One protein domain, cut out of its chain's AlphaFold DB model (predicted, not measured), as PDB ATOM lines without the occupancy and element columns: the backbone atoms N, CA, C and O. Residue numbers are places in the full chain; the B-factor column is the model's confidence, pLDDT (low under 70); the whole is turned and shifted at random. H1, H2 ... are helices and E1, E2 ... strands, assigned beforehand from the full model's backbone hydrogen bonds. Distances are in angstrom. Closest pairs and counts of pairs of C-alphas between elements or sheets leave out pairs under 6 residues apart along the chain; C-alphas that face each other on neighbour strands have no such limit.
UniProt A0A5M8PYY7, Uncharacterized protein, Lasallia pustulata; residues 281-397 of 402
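This is residues 281 to 397 of the 402 residues of an uncharacterized protein of Lasallia pustulata (UniProt A0A5M8PYY7). A long hairpin of E3 and E4 makes the spine of a strongly twisted sheet, with short strands E1 and E2 along one side of E3 and E5 beside the last residues of E4. H1 sits beside E1, H2 near the first residue of E3, and H3 straight after E4. The printed part has 117 residues, under half in named elements, three helices and five strands in the order E1 H1 E2 H2 E3 E4 H3 E5: class mixed, helices and strands. The branched sheet pairs E1 and E3 parallel, its other neighbours antiparallel; the whole is loose, radius of gyration of the C-alphas 17.0 A, spanning 47 by 30 by 27 A.

Find C-alpha 282 at (24.759, 28.740, -4.470), where E1, residues 282 to 284, begins. Next come H1, 295 to 298, E2, 322 to 325, and H2, 333 to 336. E3, 341 to 351, is 23.2 A long and bends by 77 degrees at residue 344; E4, 361 to 371, is 30.4 A. H3, 372 to 379, is 10.3 A, and E5, 394 to 396, ends at (31.533, 42.665, 13.522).

In the hairpin E3 and E4, look for N 344 and O 367, 2.8 A. On one side of E3, find N 284 of E1 and O 350 of E3, 2.8 A apart, and N 323 of E2 and O 343 of E3, 2.8 A apart, both within hydrogen-bond range. E4 and E5 have N 395 and O 370, 3.0 A. H1 stands at the sheet's level, height 2.5 A; H2 and H3 only graze the sheet. H1 and H2 are too short for an O i to N i+4 pair; H3 has 2 of 4 within hydrogen-bond range.

The farthest C-alphas, Ser 289 and Asn 388, are 48.2 A apart. The printed part has no cut; the links H1 to E2 and H3 to E5 are long. Residues 374 to 397 have pLDDT under 70.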
ATOM      1  N   MET A 281      21.595  30.800  -7.629       94.31
ATOM      2  CA  MET A 281      22.179  30.901  -6.288       94.31
ATOM      3  C   MET A 281      23.102  29.710  -5.980       94.31
ATOM      4  O   MET A 281      23.049  28.673  -6.642       94.31
ATOM      5  N   ALA A 282      23.952  29.855  -4.963       95.81
ATOM      6  CA  ALA A 282      24.759  28.740  -4.470       95.81
ATOM      7  C   ALA A 282      23.883  27.625  -3.879       95.81
ATOM      8  O   ALA A 282      22.807  27.909  -3.352       95.81
ATOM      9  N   ASN A 283      24.383  26.390  -3.879       96.75
ATOM     10  CA  ASN A 283      23.741  25.255  -3.217       96.75
ATOM     11  C   ASN A 283      24.522  24.874  -1.956       96.75
ATOM     12  O   ASN A 283      25.678  24.477  -2.038       96.75
ATOM     13  N   TYR A 284      23.899  24.942  -0.785       96.69
ATOM     14  CA  TYR A 284      24.499  24.377   0.419       96.69
ATOM     15  C   TYR A 284      24.258  22.874   0.442       96.69
ATOM     16  O   TYR A 284      23.116  22.430   0.459       96.69
ATOM     17  N   VAL A 285      25.334  22.097   0.439       97.75
ATOM     18  CA  VAL A 285      25.314  20.631   0.496       97.75
ATOM     19  C   VAL A 285      26.263  20.162   1.595       97.75
ATOM     20  O   VAL A 285      27.188  20.880   1.970       97.75
ATOM     21  N   ASP A 286      26.060  18.954   2.124       96.88
ATOM     22  CA  ASP A 286      26.901  18.446   3.221       96.88
ATOM     23  C   ASP A 286      28.365  18.211   2.800       96.88
ATOM     24  O   ASP A 286      29.267  18.237   3.636       96.88
ATOM     25  N   LYS A 287      28.604  17.940   1.509       97.38
ATOM     26  CA  LYS A 287      29.925  17.648   0.937       97.38
ATOM     27  C   LYS A 287      30.076  18.378  -0.404       97.38
ATOM     28  O   LYS A 287      29.709  17.798  -1.423       97.38
ATOM     29  N   PRO A 288      30.560  19.630  -0.410       96.56
ATOM     30  CA  PRO A 288      30.701  20.399  -1.639       96.56
ATOM     31  C   PRO A 288      31.754  19.761  -2.551       96.56
ATOM     32  O   PRO A 288      32.844  19.398  -2.106       96.56
ATOM     33  N   SER A 289      31.408  19.634  -3.823       97.12
ATOM     34  CA  SER A 289      32.240  19.094  -4.902       97.12
ATOM     35  C   SER A 289      32.425  20.095  -6.041       97.12
ATOM     36  O   SER A 289      33.454  20.074  -6.711       97.12
ATOM     37  N   GLU A 290      31.470  21.011  -6.203       95.75
ATOM     38  CA  GLU A 290      31.434  21.983  -7.292       95.75
ATOM     39  C   GLU A 290      31.566  23.423  -6.780       95.75
ATOM     40  O   GLU A 290      31.279  23.740  -5.622       95.75
ATOM     41  N   LEU A 291      31.988  24.350  -7.647       93.81
ATOM     42  CA  LEU A 291      32.254  25.734  -7.229       93.81
ATOM     43  C   LEU A 291      30.991  26.454  -6.730       93.81
ATOM     44  O   LEU A 291      31.067  27.221  -5.767       93.81
ATOM     45  N   TRP A 292      29.831  26.194  -7.338       95.06
ATOM     46  CA  TRP A 292      28.548  26.768  -6.908       95.06
ATOM     47  C   TRP A 292      28.036  26.203  -5.579       95.06
ATOM     48  O   TRP A 292      27.065  26.716  -5.027       95.06
ATOM     49  N   GLU A 293      28.694  25.181  -5.037       96.62
ATOM     50  CA  GLU A 293      28.426  24.640  -3.704       96.62
ATOM     51  C   GLU A 293      29.308  25.289  -2.624       96.62
ATOM     52  O   GLU A 293      29.146  25.047  -1.428       96.62
ATOM     53  N   SER A 294      30.257  26.135  -3.034       94.88
ATOM     54  CA  SER A 294      31.204  26.785  -2.134       94.88
ATOM     55  C   SER A 294      30.657  28.077  -1.518       94.88
ATOM     56  O   SER A 294      29.849  28.810  -2.101       94.88
ATOM     57  N   PHE A 295      31.209  28.439  -0.357       92.62
ATOM     58  CA  PHE A 295      30.925  29.732   0.261       92.62
ATOM     59  C   PHE A 295      31.350  30.914  -0.618       92.62
ATOM     60  O   PHE A 295      30.652  31.929  -0.640       92.62
ATOM     61  N   ALA A 296      32.426  30.767  -1.401       92.25
ATOM     62  CA  ALA A 296      32.911  31.802  -2.308       92.25
ATOM     63  C   ALA A 296      31.830  32.225  -3.316       92.25
ATOM     64  O   ALA A 296      31.576  33.422  -3.465       92.25
ATOM     65  N   TRP A 297      31.116  31.263  -3.913       94.06
ATOM     66  CA  TRP A 297      29.986  31.547  -4.805       94.06
ATOM     67  C   TRP A 297      28.854  32.261  -4.066       94.06
ATOM     68  O   TRP A 297      28.394  33.320  -4.485       94.06
ATOM     69  N   SER A 298      28.462  31.724  -2.907       94.31
ATOM     70  CA  SER A 298      27.339  32.248  -2.117       94.31
ATOM     71  C   SER A 298      27.578  33.645  -1.523       94.31
ATOM     72  O   SER A 298      26.630  34.339  -1.156       94.31
ATOM     73  N   SER A 299      28.841  34.067  -1.415       93.62
ATOM     74  CA  SER A 299      29.244  35.369  -0.865       93.62
ATOM     75  C   SER A 299      29.336  36.487  -1.911       93.62
ATOM     76  O   SER A 299      29.543  37.650  -1.554       93.62
ATOM     77  N   SER A 300      29.176  36.168  -3.201       90.94
ATOM     78  CA  SER A 300      29.394  37.112  -4.300       90.94
ATOM     79  C   SER A 300      28.116  37.425  -5.073       90.94
ATOM     80  O   SER A 300      27.457  36.542  -5.617       90.94
ATOM     81  N   ILE A 301      27.811  38.719  -5.217       86.19
ATOM     82  CA  ILE A 301      26.705  39.201  -6.066       86.19
ATOM     83  C   ILE A 301      26.929  38.807  -7.535       86.19
ATOM     84  O   ILE A 301      25.973  38.539  -8.257       86.19
ATOM     85  N   TRP A 302      28.191  38.753  -7.971       83.00
ATOM     86  CA  TRP A 302      28.560  38.466  -9.358       83.00
ATOM     87  C   TRP A 302      28.372  37.000  -9.738       83.00
ATOM     88  O   TRP A 302      28.163  36.701 -10.908       83.00
ATOM     89  N   ALA A 303      28.442  36.095  -8.760       79.75
ATOM     90  CA  ALA A 303      28.383  34.662  -9.005       79.75
ATOM     91  C   ALA A 303      26.944  34.131  -9.110       79.75
ATOM     92  O   ALA A 303      26.720  33.103  -9.727       79.75
ATOM     93  N   CYS A 304      25.936  34.835  -8.586       70.56
ATOM     94  CA  CYS A 304      24.565  34.311  -8.493       70.56
ATOM     95  C   CYS A 304      23.799  34.208  -9.839       70.56
ATOM     96  O   CYS A 304      22.591  33.985  -9.836       70.56
ATOM     97  N   SER A 305      24.464  34.398 -10.989       74.31
ATOM     98  CA  SER A 305      23.929  34.260 -12.361       74.31
ATOM     99  C   SER A 305      22.510  34.823 -12.589       74.31
ATOM    100  O   SER A 305      21.734  34.284 -13.375       74.31
ATOM    101  N   GLY A 306      22.160  35.922 -11.912       78.94
ATOM    102  CA  GLY A 306      20.875  36.617 -12.062       78.94
ATOM    103  C   GLY A 306      19.727  36.114 -11.178       78.94
ATOM    104  O   GLY A 306      18.645  36.703 -11.213       78.94
ATOM    105  N   GLU A 307      19.938  35.083 -10.361       90.06
ATOM    106  CA  GLU A 307      18.961  34.624  -9.377       90.06
ATOM    107  C   GLU A 307      19.286  35.185  -7.989       90.06
ATOM    108  O   GLU A 307      20.400  35.049  -7.492       90.06
ATOM    109  N   PHE A 308      18.304  35.811  -7.340       91.62
ATOM    110  CA  PHE A 308      18.499  36.443  -6.037       91.62
ATOM    111  C   PHE A 308      17.369  36.087  -5.083       91.62
ATOM    112  O   PHE A 308      16.196  36.063  -5.471       91.62
ATOM    113  N   ALA A 309      17.723  35.914  -3.811       93.12
ATOM    114  CA  ALA A 309      16.762  35.986  -2.725       93.12
ATOM    115  C   ALA A 309      16.079  37.362  -2.730       93.12
ATOM    116  O   ALA A 309      16.697  38.367  -3.084       93.12
ATOM    117  N   LYS A 310      14.797  37.417  -2.366       94.94
ATOM    118  CA  LYS A 310      14.005  38.652  -2.385       94.94
ATOM    119  C   LYS A 310      13.310  38.861  -1.049       94.94
ATOM    120  O   LYS A 310      12.865  37.906  -0.418       94.94
ATOM    121  N   TYR A 311      13.195  40.118  -0.642       93.06
ATOM    122  CA  TYR A 311      12.297  40.520   0.434       93.06
ATOM    123  C   TYR A 311      10.833  40.339   0.001       93.06
ATOM    124  O   TYR A 311      10.528  40.127  -1.174       93.06
ATOM    125  N   SER A 312       9.902  40.475   0.948       91.38
ATOM    126  CA  SER A 312       8.462  40.366   0.673       91.38
ATOM    127  C   SER A 312       7.930  41.422  -0.303       91.38
ATOM    128  O   SER A 312       6.879  41.223  -0.899       91.38
ATOM    129  N   ASP A 313       8.631  42.547  -0.453       94.06
ATOM    130  CA  ASP A 313       8.314  43.603  -1.421       94.06
ATOM    131  C   ASP A 313       8.889  43.327  -2.829       94.06
ATOM    132  O   ASP A 313       8.677  44.114  -3.748       94.06
ATOM    133  N   GLY A 314       9.611  42.213  -3.009       94.38
ATOM    134  CA  GLY A 314      10.265  41.828  -4.258       94.38
ATOM    135  C   GLY A 314      11.673  42.400  -4.457       94.38
ATOM    136  O   GLY A 314      12.334  42.025  -5.429       94.38
ATOM    137  N   THR A 315      12.160  43.253  -3.553       94.19
ATOM    138  CA  THR A 315      13.511  43.827  -3.625       94.19
ATOM    139  C   THR A 315      14.565  42.727  -3.428       94.19
ATOM    140  O   THR A 315      14.404  41.896  -2.531       94.19
ATOM    141  N   PRO A 316      15.648  42.676  -4.228       93.69
ATOM    142  CA  PRO A 316      16.682  41.657  -4.073       93.69
ATOM    143  C   PRO A 316      17.489  41.829  -2.780       93.69
ATOM    144  O   PRO A 316      17.767  42.939  -2.319       93.69
ATOM    145  N   ILE A 317      17.890  40.697  -2.217       93.31
ATOM    146  CA  ILE A 317      18.769  40.558  -1.064       93.31
ATOM    147  C   ILE A 317      20.169  40.268  -1.600       93.31
ATOM    148  O   ILE A 317      20.370  39.302  -2.335       93.31
ATOM    149  N   PHE A 318      21.140  41.095  -1.221       93.75
ATOM    150  CA  PHE A 318      22.515  40.965  -1.691       93.75
ATOM    151  C   PHE A 318      23.468  40.577  -0.559       93.75
ATOM    152  O   PHE A 318      23.352  41.135   0.540       93.75
ATOM    153  N   PRO A 319      24.461  39.708  -0.829       94.12
ATOM    154  CA  PRO A 319      25.632  39.578   0.023       94.12
ATOM    155  C   PRO A 319      26.220  40.945   0.388       94.12
ATOM    156  O   PRO A 319      26.201  41.893  -0.396       94.12
ATOM    157  N   SER A 320      26.741  41.052   1.606       93.19
ATOM    158  CA  SER A 320      27.200  42.284   2.258       93.19
ATOM    159  C   SER A 320      26.136  43.339   2.582       93.19
ATOM    160  O   SER A 320      26.478  44.348   3.201       93.19
ATOM    161  N   GLY A 321      24.864  43.124   2.236       93.19
ATOM    162  CA  GLY A 321      23.773  43.997   2.663       93.19
ATOM    163  C   GLY A 321      23.565  43.964   4.181       93.19
ATOM    164  O   GLY A 321      23.782  42.940   4.826       93.19
ATOM    165  N   ILE A 322      23.134  45.088   4.756       94.75
ATOM    166  CA  ILE A 322      22.795  45.188   6.181       94.75
ATOM    167  C   ILE A 322      21.297  44.979   6.353       94.75
ATOM    168  O   ILE A 322      20.491  45.606   5.666       94.75
ATOM    169  N   VAL A 323      20.925  44.116   7.293       93.62
ATOM    170  CA  VAL A 323      19.543  43.706   7.522       93.62
ATOM    171  C   VAL A 323      19.159  43.784   8.983       93.62
ATOM    172  O   VAL A 323      19.988  43.614   9.879       93.62
ATOM    173  N   LEU A 324      17.868  44.025   9.209       92.69
ATOM    174  CA  LEU A 324      17.255  43.936  10.522       92.69
ATOM    175  C   LEU A 324      16.573  42.578  10.683       92.69
ATOM    176  O   LEU A 324      15.749  42.193   9.852       92.69
ATOM    177  N   LEU A 325      16.888  41.880  11.770       90.38
ATOM    178  CA  LEU A 325      16.411  40.528  12.048       90.38
ATOM    179  C   LEU A 325      15.758  40.419  13.431       90.38
ATOM    180  O   LEU A 325      16.098  41.138  14.376       90.38
ATOM    181  N   MET A 326      14.795  39.507  13.530       89.56
ATOM    182  CA  MET A 326      14.099  39.158  14.768       89.56
ATOM    183  C   MET A 326      14.465  37.720  15.130       89.56
ATOM    184  O   MET A 326      14.353  36.822  14.303       89.56
ATOM    185  N   CYS A 327      14.930  37.492  16.353       86.56
ATOM    186  CA  CYS A 327      15.267  36.156  16.828       86.56
ATOM    187  C   CYS A 327      14.017  35.404  17.280       86.56
ATOM    188  O   CYS A 327      13.148  35.967  17.937       86.56
ATOM    189  N   CYS A 328      14.009  34.089  17.062       82.81
ATOM    190  CA  CYS A 328      12.961  33.196  17.564       82.81
ATOM    191  C   CYS A 328      13.211  32.699  19.000       82.81
ATOM    192  O   CYS A 328      12.474  31.860  19.517       82.81
ATOM    193  N   LYS A 329      14.268  33.190  19.663       85.06
ATOM    194  CA  LYS A 329      14.604  32.808  21.037       85.06
ATOM    195  C   LYS A 329      13.623  33.463  22.010       85.06
ATOM    196  O   LYS A 329      13.562  34.691  22.100       85.06
ATOM    197  N   ALA A 330      12.900  32.645  22.773       86.06
ATOM    198  CA  ALA A 330      12.035  33.127  23.846       86.06
ATOM    199  C   ALA A 330      12.838  33.989  24.837       86.06
ATOM    200  O   ALA A 330      13.949  33.631  25.229       86.06
ATOM    201  N   GLY A 331      12.290  35.150  25.206       84.50
ATOM    202  CA  GLY A 331      12.963  36.121  26.075       84.50
ATOM    203  C   GLY A 331      13.979  37.024  25.369       84.50
ATOM    204  O   GLY A 331      14.639  37.826  26.027       84.50
ATOM    205  N   CYS A 332      14.122  36.940  24.041       84.69
ATOM    206  CA  CYS A 332      14.921  37.914  23.312       84.69
ATOM    207  C   CYS A 332      14.195  39.265  23.221       84.69
ATOM    208  O   CYS A 332      13.038  39.347  22.815       84.69
ATOM    209  N   TRP A 333      14.902  40.342  23.550       83.88
ATOM    210  CA  TRP A 333      14.409  41.721  23.505       83.88
ATOM    211  C   TRP A 333      13.923  42.170  22.120       83.88
ATOM    212  O   TRP A 333      13.045  43.027  22.047       83.88
ATOM    213  N   CYS A 334      14.412  41.567  21.032       86.88
ATOM    214  CA  CYS A 334      13.933  41.868  19.679       86.88
ATOM    215  C   CYS A 334      12.540  41.299  19.362       86.88
ATOM    216  O   CYS A 334      11.948  41.699  18.365       86.88
ATOM    217  N   TRP A 335      12.020  40.378  20.184       84.44
ATOM    218  CA  TRP A 335      10.700  39.777  19.976       84.44
ATOM    219  C   TRP A 335       9.561  40.694  20.442       84.44
ATOM    220  O   TRP A 335       8.500  40.731  19.829       84.44
ATOM    221  N   GLN A 336       9.773  41.434  21.535       81.62
ATOM    222  CA  GLN A 336       8.765  42.321  22.138       81.62
ATOM    223  C   GLN A 336       9.106  43.809  21.993       81.62
ATOM    224  O   GLN A 336       8.259  44.669  22.217       81.62
ATOM    225  N   GLY A 337      10.360  44.127  21.669       77.38
ATOM    226  CA  GLY A 337      10.852  45.493  21.576       77.38
ATOM    227  C   GLY A 337      10.762  46.080  20.170       77.38
ATOM    228  O   GLY A 337      10.683  45.378  19.167       77.38
ATOM    229  N   THR A 338      10.876  47.404  20.093       81.06
ATOM    230  CA  THR A 338      11.045  48.140  18.827       81.06
ATOM    231  C   THR A 338      12.443  47.972  18.222       81.06
ATOM    232  O   THR A 338      12.655  48.287  17.052       81.06
ATOM    233  N   LYS A 339      13.415  47.484  19.006       86.75
ATOM    234  CA  LYS A 339      14.806  47.297  18.582       86.75
ATOM    235  C   LYS A 339      15.008  45.906  17.987       86.75
ATOM    236  O   LYS A 339      14.972  44.908  18.701       86.75
ATOM    237  N   LYS A 340      15.264  45.861  16.682       90.06
ATOM    238  CA  LYS A 340      15.645  44.643  15.956       90.06
ATOM    239  C   LYS A 340      17.150  44.417  16.050       90.06
ATOM    240  O   LYS A 340      17.910  45.364  16.244       90.06
ATOM    241  N   HIS A 341      17.579  43.170  15.896       89.62
ATOM    242  CA  HIS A 341      18.998  42.896  15.697       89.62
ATOM    243  C   HIS A 341      19.431  43.384  14.326       89.62
ATOM    244  O   HIS A 341      18.623  43.424  13.402       89.62
ATOM    245  N   MET A 342      20.707  43.716  14.201       92.44
ATOM    246  CA  MET A 342      21.315  44.086  12.938       92.44
ATOM    247  C   MET A 342      22.335  43.020  12.551       92.44
ATOM    248  O   MET A 342      23.012  42.449  13.408       92.44
ATOM    249  N   GLY A 343      22.439  42.737  11.264       92.75
ATOM    250  CA  GLY A 343      23.429  41.811  10.741       92.75
ATOM    251  C   GLY A 343      23.814  42.161   9.317       92.75
ATOM    252  O   GLY A 343      23.058  42.824   8.607       92.75
ATOM    253  N   ARG A 344      25.005  41.736   8.916       94.75
ATOM    254  CA  ARG A 344      25.476  41.772   7.537       94.75
ATOM    255  C   ARG A 344      25.207  40.413   6.912       94.75
ATOM    256  O   ARG A 344      25.598  39.395   7.469       94.75
ATOM    257  N   ILE A 345      24.565  40.390   5.755       94.69
ATOM    258  CA  ILE A 345      24.404  39.164   4.975       94.69
ATOM    259  C   ILE A 345      25.800  38.722   4.538       94.69
ATOM    260  O   ILE A 345      26.471  39.443   3.801       94.69
ATOM    261  N   HIS A 346      26.256  37.577   5.022       94.56
ATOM    262  CA  HIS A 346      27.543  37.012   4.641       94.56
ATOM    263  C   HIS A 346      27.393  36.221   3.342       94.56
ATOM    264  O   HIS A 346      28.093  36.493   2.368       94.56
ATOM    265  N   THR A 347      26.410  35.319   3.299       95.31
ATOM    266  CA  THR A 347      26.165  34.447   2.151       95.31
ATOM    267  C   THR A 347      24.680  34.227   1.888       95.31
ATOM    268  O   THR A 347      23.847  34.349   2.792       95.31
ATOM    269  N   VAL A 348      24.356  33.923   0.630       94.62
ATOM    270  CA  VAL A 348      23.005  33.618   0.147       94.62
ATOM    271  C   VAL A 348      23.059  32.349  -0.702       94.62
ATOM    272  O   VAL A 348      23.869  32.259  -1.627       94.62
ATOM    273  N   GLY A 349      22.192  31.381  -0.417       95.44
ATOM    274  CA  GLY A 349      22.135  30.121  -1.157       95.44
ATOM    275  C   GLY A 349      20.833  29.360  -0.936       95.44
ATOM    276  O   GLY A 349      19.963  29.800  -0.190       95.44
ATOM    277  N   ARG A 350      20.693  28.218  -1.603       96.44
ATOM    278  CA  ARG A 350      19.608  27.249  -1.435       96.44
ATOM    279  C   ARG A 350      20.114  26.081  -0.594       96.44
ATOM    280  O   ARG A 350      21.172  25.533  -0.888       96.44
ATOM    281  N   ASP A 351      19.379  25.707   0.442       97.00
ATOM    282  CA  ASP A 351      19.766  24.639   1.360       97.00
ATOM    283  C   ASP A 351      19.351  23.264   0.825       97.00
ATOM    284  O   ASP A 351      18.168  22.930   0.767       97.00
ATOM    285  N   TYR A 352      20.335  22.467   0.424       97.38
ATOM    286  CA  TYR A 352      20.202  21.064   0.030       97.38
ATOM    287  C   TYR A 352      20.947  20.134   1.000       97.38
ATOM    288  O   TYR A 352      21.215  18.976   0.672       97.38
ATOM    289  N   THR A 353      21.304  20.623   2.190       96.50
ATOM    290  CA  THR A 353      21.943  19.797   3.215       96.50
ATOM    291  C   THR A 353      20.962  18.758   3.758       96.50
ATOM    292  O   THR A 353      19.743  18.927   3.726       96.50
ATOM    293  N   SER A 354      21.491  17.693   4.353       96.38
ATOM    294  CA  SER A 354      20.711  16.672   5.064       96.38
ATOM    295  C   SER A 354      19.854  17.221   6.216       96.38
ATOM    296  O   SER A 354      18.942  16.538   6.686       96.38
ATOM    297  N   LYS A 355      20.141  18.443   6.682       94.44
ATOM    298  CA  LYS A 355      19.413  19.136   7.753       94.44
ATOM    299  C   LYS A 355      18.355  20.110   7.228       94.44
ATOM    300  O   LYS A 355      17.611  20.657   8.045       94.44
ATOM    301  N   ALA A 356      18.275  20.319   5.914       92.94
ATOM    302  CA  ALA A 356      17.294  21.201   5.304       92.94
ATOM    303  C   ALA A 356      15.880  20.698   5.616       92.94
ATOM    304  O   ALA A 356      15.519  19.568   5.282       92.94
ATOM    305  N   GLY A 357      15.050  21.532   6.248       90.88
ATOM    306  CA  GLY A 357      13.649  21.164   6.476       90.88
ATOM    307  C   GLY A 357      12.859  21.079   5.168       90.88
ATOM    308  O   GLY A 357      12.014  20.198   5.032       90.88
ATOM    309  N   THR A 358      13.177  21.940   4.195       95.62
ATOM    310  CA  THR A 358      12.699  21.833   2.810       95.62
ATOM    311  C   THR A 358      13.891  21.970   1.861       95.62
ATOM    312  O   THR A 358      14.490  23.045   1.813       95.62
ATOM    313  N   PRO A 359      14.250  20.923   1.094       97.00
ATOM    314  CA  PRO A 359      15.331  21.013   0.119       97.00
ATOM    315  C   PRO A 359      15.100  22.141  -0.892       97.00
ATOM    316  O   PRO A 359      14.019  22.264  -1.473       97.00
ATOM    317  N   GLY A 360      16.126  22.958  -1.106       95.19
ATOM    318  CA  GLY A 360      16.104  24.105  -2.005       95.19
ATOM    319  C   GLY A 360      15.543  25.395  -1.399       95.19
ATOM    320  O   GLY A 360      15.409  26.379  -2.133       95.19
ATOM    321  N   GLU A 361      15.214  25.413  -0.101       95.62
ATOM    322  CA  GLU A 361      14.800  26.622   0.621       95.62
ATOM    323  C   GLU A 361      15.939  27.648   0.664       95.62
ATOM    324  O   GLU A 361      17.110  27.297   0.780       95.62
ATOM    325  N   ILE A 362      15.606  28.935   0.545       95.44
ATOM    326  CA  ILE A 362      16.615  29.996   0.569       95.44
ATOM    327  C   ILE A 362      17.145  30.155   1.993       95.44
ATOM    328  O   ILE A 362      16.395  30.471   2.915       95.44
ATOM    329  N   LEU A 363      18.457  30.019   2.140       95.00
ATOM    330  CA  LEU A 363      19.186  30.208   3.381       95.00
ATOM    331  C   LEU A 363      20.110  31.424   3.270       95.00
ATOM    332  O   LEU A 363      20.794  31.641   2.266       95.00
ATOM    333  N   LEU A 364      20.129  32.220   4.337       94.62
ATOM    334  CA  LEU A 364      21.012  33.368   4.499       94.62
ATOM    335  C   LEU A 364      21.935  33.103   5.685       94.62
ATOM    336  O   LEU A 364      21.443  32.910   6.799       94.62
ATOM    337  N   SER A 365      23.250  33.164   5.478       94.56
ATOM    338  CA  SER A 365      24.175  33.308   6.604       94.56
ATOM    339  C   SER A 365      24.317  34.785   6.929       94.56
ATOM    340  O   SER A 365      24.587  35.604   6.044       94.56
ATOM    341  N   ILE A 366      24.109  35.149   8.192       94.12
ATOM    342  CA  ILE A 366      24.139  36.538   8.643       94.12
ATOM    343  C   ILE A 366      25.218  36.689   9.710       94.12
ATOM    344  O   ILE A 366      25.083  36.175  10.819       94.12
ATOM    345  N   GLN A 367      26.233  37.489   9.402       93.75
ATOM    346  CA  GLN A 367      27.213  37.945  10.374       93.75
ATOM    347  C   GLN A 367      26.560  38.995  11.275       93.75
ATOM    348  O   GLN A 367      26.159  40.076  10.829       93.75
ATOM    349  N   LYS A 368      26.417  38.686  12.562       89.81
ATOM    350  CA  LYS A 368      25.748  39.580  13.509       89.81
ATOM    351  C   LYS A 368      26.566  40.854  13.730       89.81
ATOM    352  O   LYS A 368      27.770  40.803  13.966       89.81
ATOM    353  N   ILE A 369      25.879  41.993  13.720       89.94
ATOM    354  CA  ILE A 369      26.458  43.287  14.070       89.94
ATOM    355  C   ILE A 369      25.971  43.666  15.460       89.94
ATOM    356  O   ILE A 369      24.769  43.626  15.745       89.94
ATOM    357  N   VAL A 370      26.907  44.043  16.323       84.56
ATOM    358  CA  VAL A 370      26.594  44.496  17.677       84.56
ATOM    359  C   VAL A 370      26.985  45.961  17.817       84.56
ATOM    360  O   VAL A 370      28.008  46.413  17.309       84.56
ATOM    361  N   ASP A 371      26.119  46.720  18.470       78.94
ATOM    362  CA  ASP A 371      26.329  48.112  18.837       78.94
ATOM    363  C   ASP A 371      27.347  48.228  19.984       78.94
ATOM    364  O   ASP A 371      27.356  47.417  20.915       78.94
ATOM    365  N   GLY A 372      28.187  49.267  19.944       74.81
ATOM    366  CA  GLY A 372      29.258  49.537  20.916       74.81
ATOM    367  C   GLY A 372      28.890  49.342  22.399       74.81
ATOM    368  O   GLY A 372      29.664  48.723  23.133       74.81
ATOM    369  N   PRO A 373      27.702  49.771  22.874       71.06
ATOM    370  CA  PRO A 373      27.286  49.536  24.259       71.06
ATOM    371  C   PRO A 373      27.104  48.052  24.613       71.06
ATOM    372  O   PRO A 373      27.385  47.648  25.741       71.06
ATOM    373  N   ASN A 374      26.641  47.233  23.664       64.12
ATOM    374  CA  ASN A 374      26.438  45.798  23.865       64.12
ATOM    375  C   ASN A 374      27.720  44.992  23.652       64.12
ATOM    376  O   ASN A 374      27.842  43.897  24.194       64.12
ATOM    377  N   ILE A 375      28.702  45.545  22.946       65.06
ATOM    378  CA  ILE A 375      30.019  44.923  22.802       65.06
ATOM    379  C   ILE A 375      30.743  44.842  24.126       65.06
ATOM    380  O   ILE A 375      31.292  43.793  24.424       65.06
ATOM    381  N   ARG A 376      30.643  45.866  24.983       57.66
ATOM    382  CA  ARG A 376      31.197  45.780  26.342       57.66
ATOM    383  C   ARG A 376      30.629  44.596  27.126       57.66
ATOM    384  O   ARG A 376      31.346  44.023  27.923       57.66
ATOM    385  N   ARG A 377      29.380  44.177  26.889       59.12
ATOM    386  CA  ARG A 377      28.809  42.987  27.550       59.12
ATOM    387  C   ARG A 377      29.327  41.659  26.998       59.12
ATOM    388  O   ARG A 377      29.308  40.692  27.738       59.12
ATOM    389  N   ILE A 378      29.749  41.616  25.736       59.72
ATOM    390  CA  ILE A 378      30.314  40.416  25.088       59.72
ATOM    391  C   ILE A 378      31.825  40.329  25.360       59.72
ATOM    392  O   ILE A 378      32.355  39.263  25.631       59.72
ATOM    393  N   ILE A 379      32.502  41.478  25.350       53.19
ATOM    394  CA  ILE A 379      33.927  41.646  25.651       53.19
ATOM    395  C   ILE A 379      34.210  41.547  27.157       53.19
ATOM    396  O   ILE A 379      35.338  41.303  27.536       53.19
ATOM    397  N   LEU A 380      33.239  41.661  28.067       47.28
ATOM    398  CA  LEU A 380      33.515  41.410  29.495       47.28
ATOM    399  C   LEU A 380      33.884  39.940  29.811       47.28
ATOM    400  O   LEU A 380      34.298  39.674  30.935       47.28
ATOM    401  N   ASP A 381      33.835  39.036  28.822       46.88
ATOM    402  CA  ASP A 381      34.451  37.700  28.865       46.88
ATOM    403  C   ASP A 381      35.875  37.650  28.236       46.88
ATOM    404  O   ASP A 381      36.569  36.645  28.354       46.88
ATOM    405  N   PHE A 382      36.346  38.734  27.605       42.34
ATOM    406  CA  PHE A 382      37.671  38.899  26.984       42.34
ATOM    407  C   PHE A 382      38.209  40.327  27.212       42.34
ATOM    408  O   PHE A 382      37.840  41.257  26.503       42.34
ATOM    409  N   GLU A 383      39.093  40.528  28.193       35.34
ATOM    410  CA  GLU A 383      39.617  41.850  28.584       35.34
ATOM    411  C   GLU A 383      40.140  42.700  27.400       35.34
ATOM    412  O   GLU A 383      41.203  42.431  26.842       35.34
ATOM    413  N   VAL A 384      39.433  43.785  27.052       40.78
ATOM    414  CA  VAL A 384      39.925  44.837  26.139       40.78
ATOM    415  C   VAL A 384      39.649  46.226  26.746       40.78
ATOM    416  O   VAL A 384      38.566  46.437  27.304       40.78
ATOM    417  N   PRO A 385      40.583  47.204  26.665       40.53
ATOM    418  CA  PRO A 385      40.460  48.482  27.366       40.53
ATOM    419  C   PRO A 385      39.374  49.388  26.777       40.53
ATOM    420  O   PRO A 385      39.227  49.524  25.562       40.53
ATOM    421  N   ALA A 386      38.645  50.069  27.659       41.62
ATOM    422  CA  ALA A 386      37.579  50.995  27.300       41.62
ATOM    423  C   ALA A 386      38.116  52.264  26.610       41.62
ATOM    424  O   ALA A 386      38.769  53.090  27.246       41.62
ATOM    425  N   SER A 387      37.751  52.476  25.345       44.69
ATOM    426  CA  SER A 387      37.769  53.804  24.726       44.69
ATOM    427  C   SER A 387      36.402  54.485  24.894       44.69
ATOM    428  O   SER A 387      35.341  53.849  24.891       44.69
ATOM    429  N   ASN A 388      36.436  55.797  25.128       49.94
ATOM    430  CA  ASN A 388      35.267  56.669  25.192       49.94
ATOM    431  C   ASN A 388      35.004  57.241  23.797       49.94
ATOM    432  O   ASN A 388      35.837  57.997  23.299       49.94
ATOM    433  N   SER A 389      33.844  56.971  23.197       44.19
ATOM    434  CA  SER A 389      33.390  57.731  22.031       44.19
ATOM    435  C   SER A 389      31.858  57.783  21.945       44.19
ATOM    436  O   SER A 389      31.147  56.812  22.184       44.19
ATOM    437  N   ASN A 390      31.352  58.979  21.633       45.09
ATOM    438  CA  ASN A 390      29.947  59.299  21.354       45.09
ATOM    439  C   ASN A 390      29.560  58.963  19.892       45.09
ATOM    440  O   ASN A 390      28.656  59.573  19.320       45.09
ATOM    441  N   SER A 391      30.254  58.020  19.258       45.03
ATOM    442  CA  SER A 391      29.979  57.521  17.909       45.03
ATOM    443  C   SER A 391      29.156  56.234  17.998       45.03
ATOM    444  O   SER A 391      29.392  55.386  18.856       45.03
ATOM    445  N   GLN A 392      28.172  56.065  17.106       55.56
ATOM    446  CA  GLN A 392      27.485  54.783  16.891       55.56
ATOM    447  C   GLN A 392      28.449  53.794  16.222       55.56
ATOM    448  O   GLN A 392      28.301  53.444  15.054       55.56
ATOM    449  N   GLU A 393      29.481  53.383  16.945       58.69
ATOM    450  CA  GLU A 393      30.392  52.341  16.499       58.69
ATOM    451  C   GLU A 393      29.677  50.999  16.616       58.69
ATOM    452  O   GLU A 393      29.121  50.640  17.658       58.69
ATOM    453  N   CYS A 394      29.640  50.283  15.502       56.66
ATOM    454  CA  CYS A 394      29.140  48.925  15.419       56.66
ATOM    455  C   CYS A 394      30.316  48.035  15.044       56.66
ATOM    456  O   CYS A 394      31.120  48.415  14.192       56.66
ATOM    457  N   PHE A 395      30.412  46.865  15.660       65.38
ATOM    458  CA  PHE A 395      31.524  45.959  15.424       65.38
ATOM    459  C   PHE A 395      30.987  44.628  14.902       65.38
ATOM    460  O   PHE A 395      29.862  44.215  15.217       65.38
ATOM    461  N   LEU A 396      31.793  43.992  14.058       61.34
ATOM    462  CA  LEU A 396      31.533  42.665  13.522       61.34
ATOM    463  C   LEU A 396      32.064  41.638  14.517       61.34
ATOM    464  O   LEU A 396      33.206  41.739  14.956       61.34
ATOM    465  N   ILE A 397      31.232  40.666  14.871       63.94
ATOM    466  CA  ILE A 397      31.683  39.504  15.635       63.94
ATOM    467  C   ILE A 397      32.172  38.472  14.612       63.94
ATOM    468  O   ILE A 397      31.475  38.208  13.631       63.94
TER     469      ILE A 397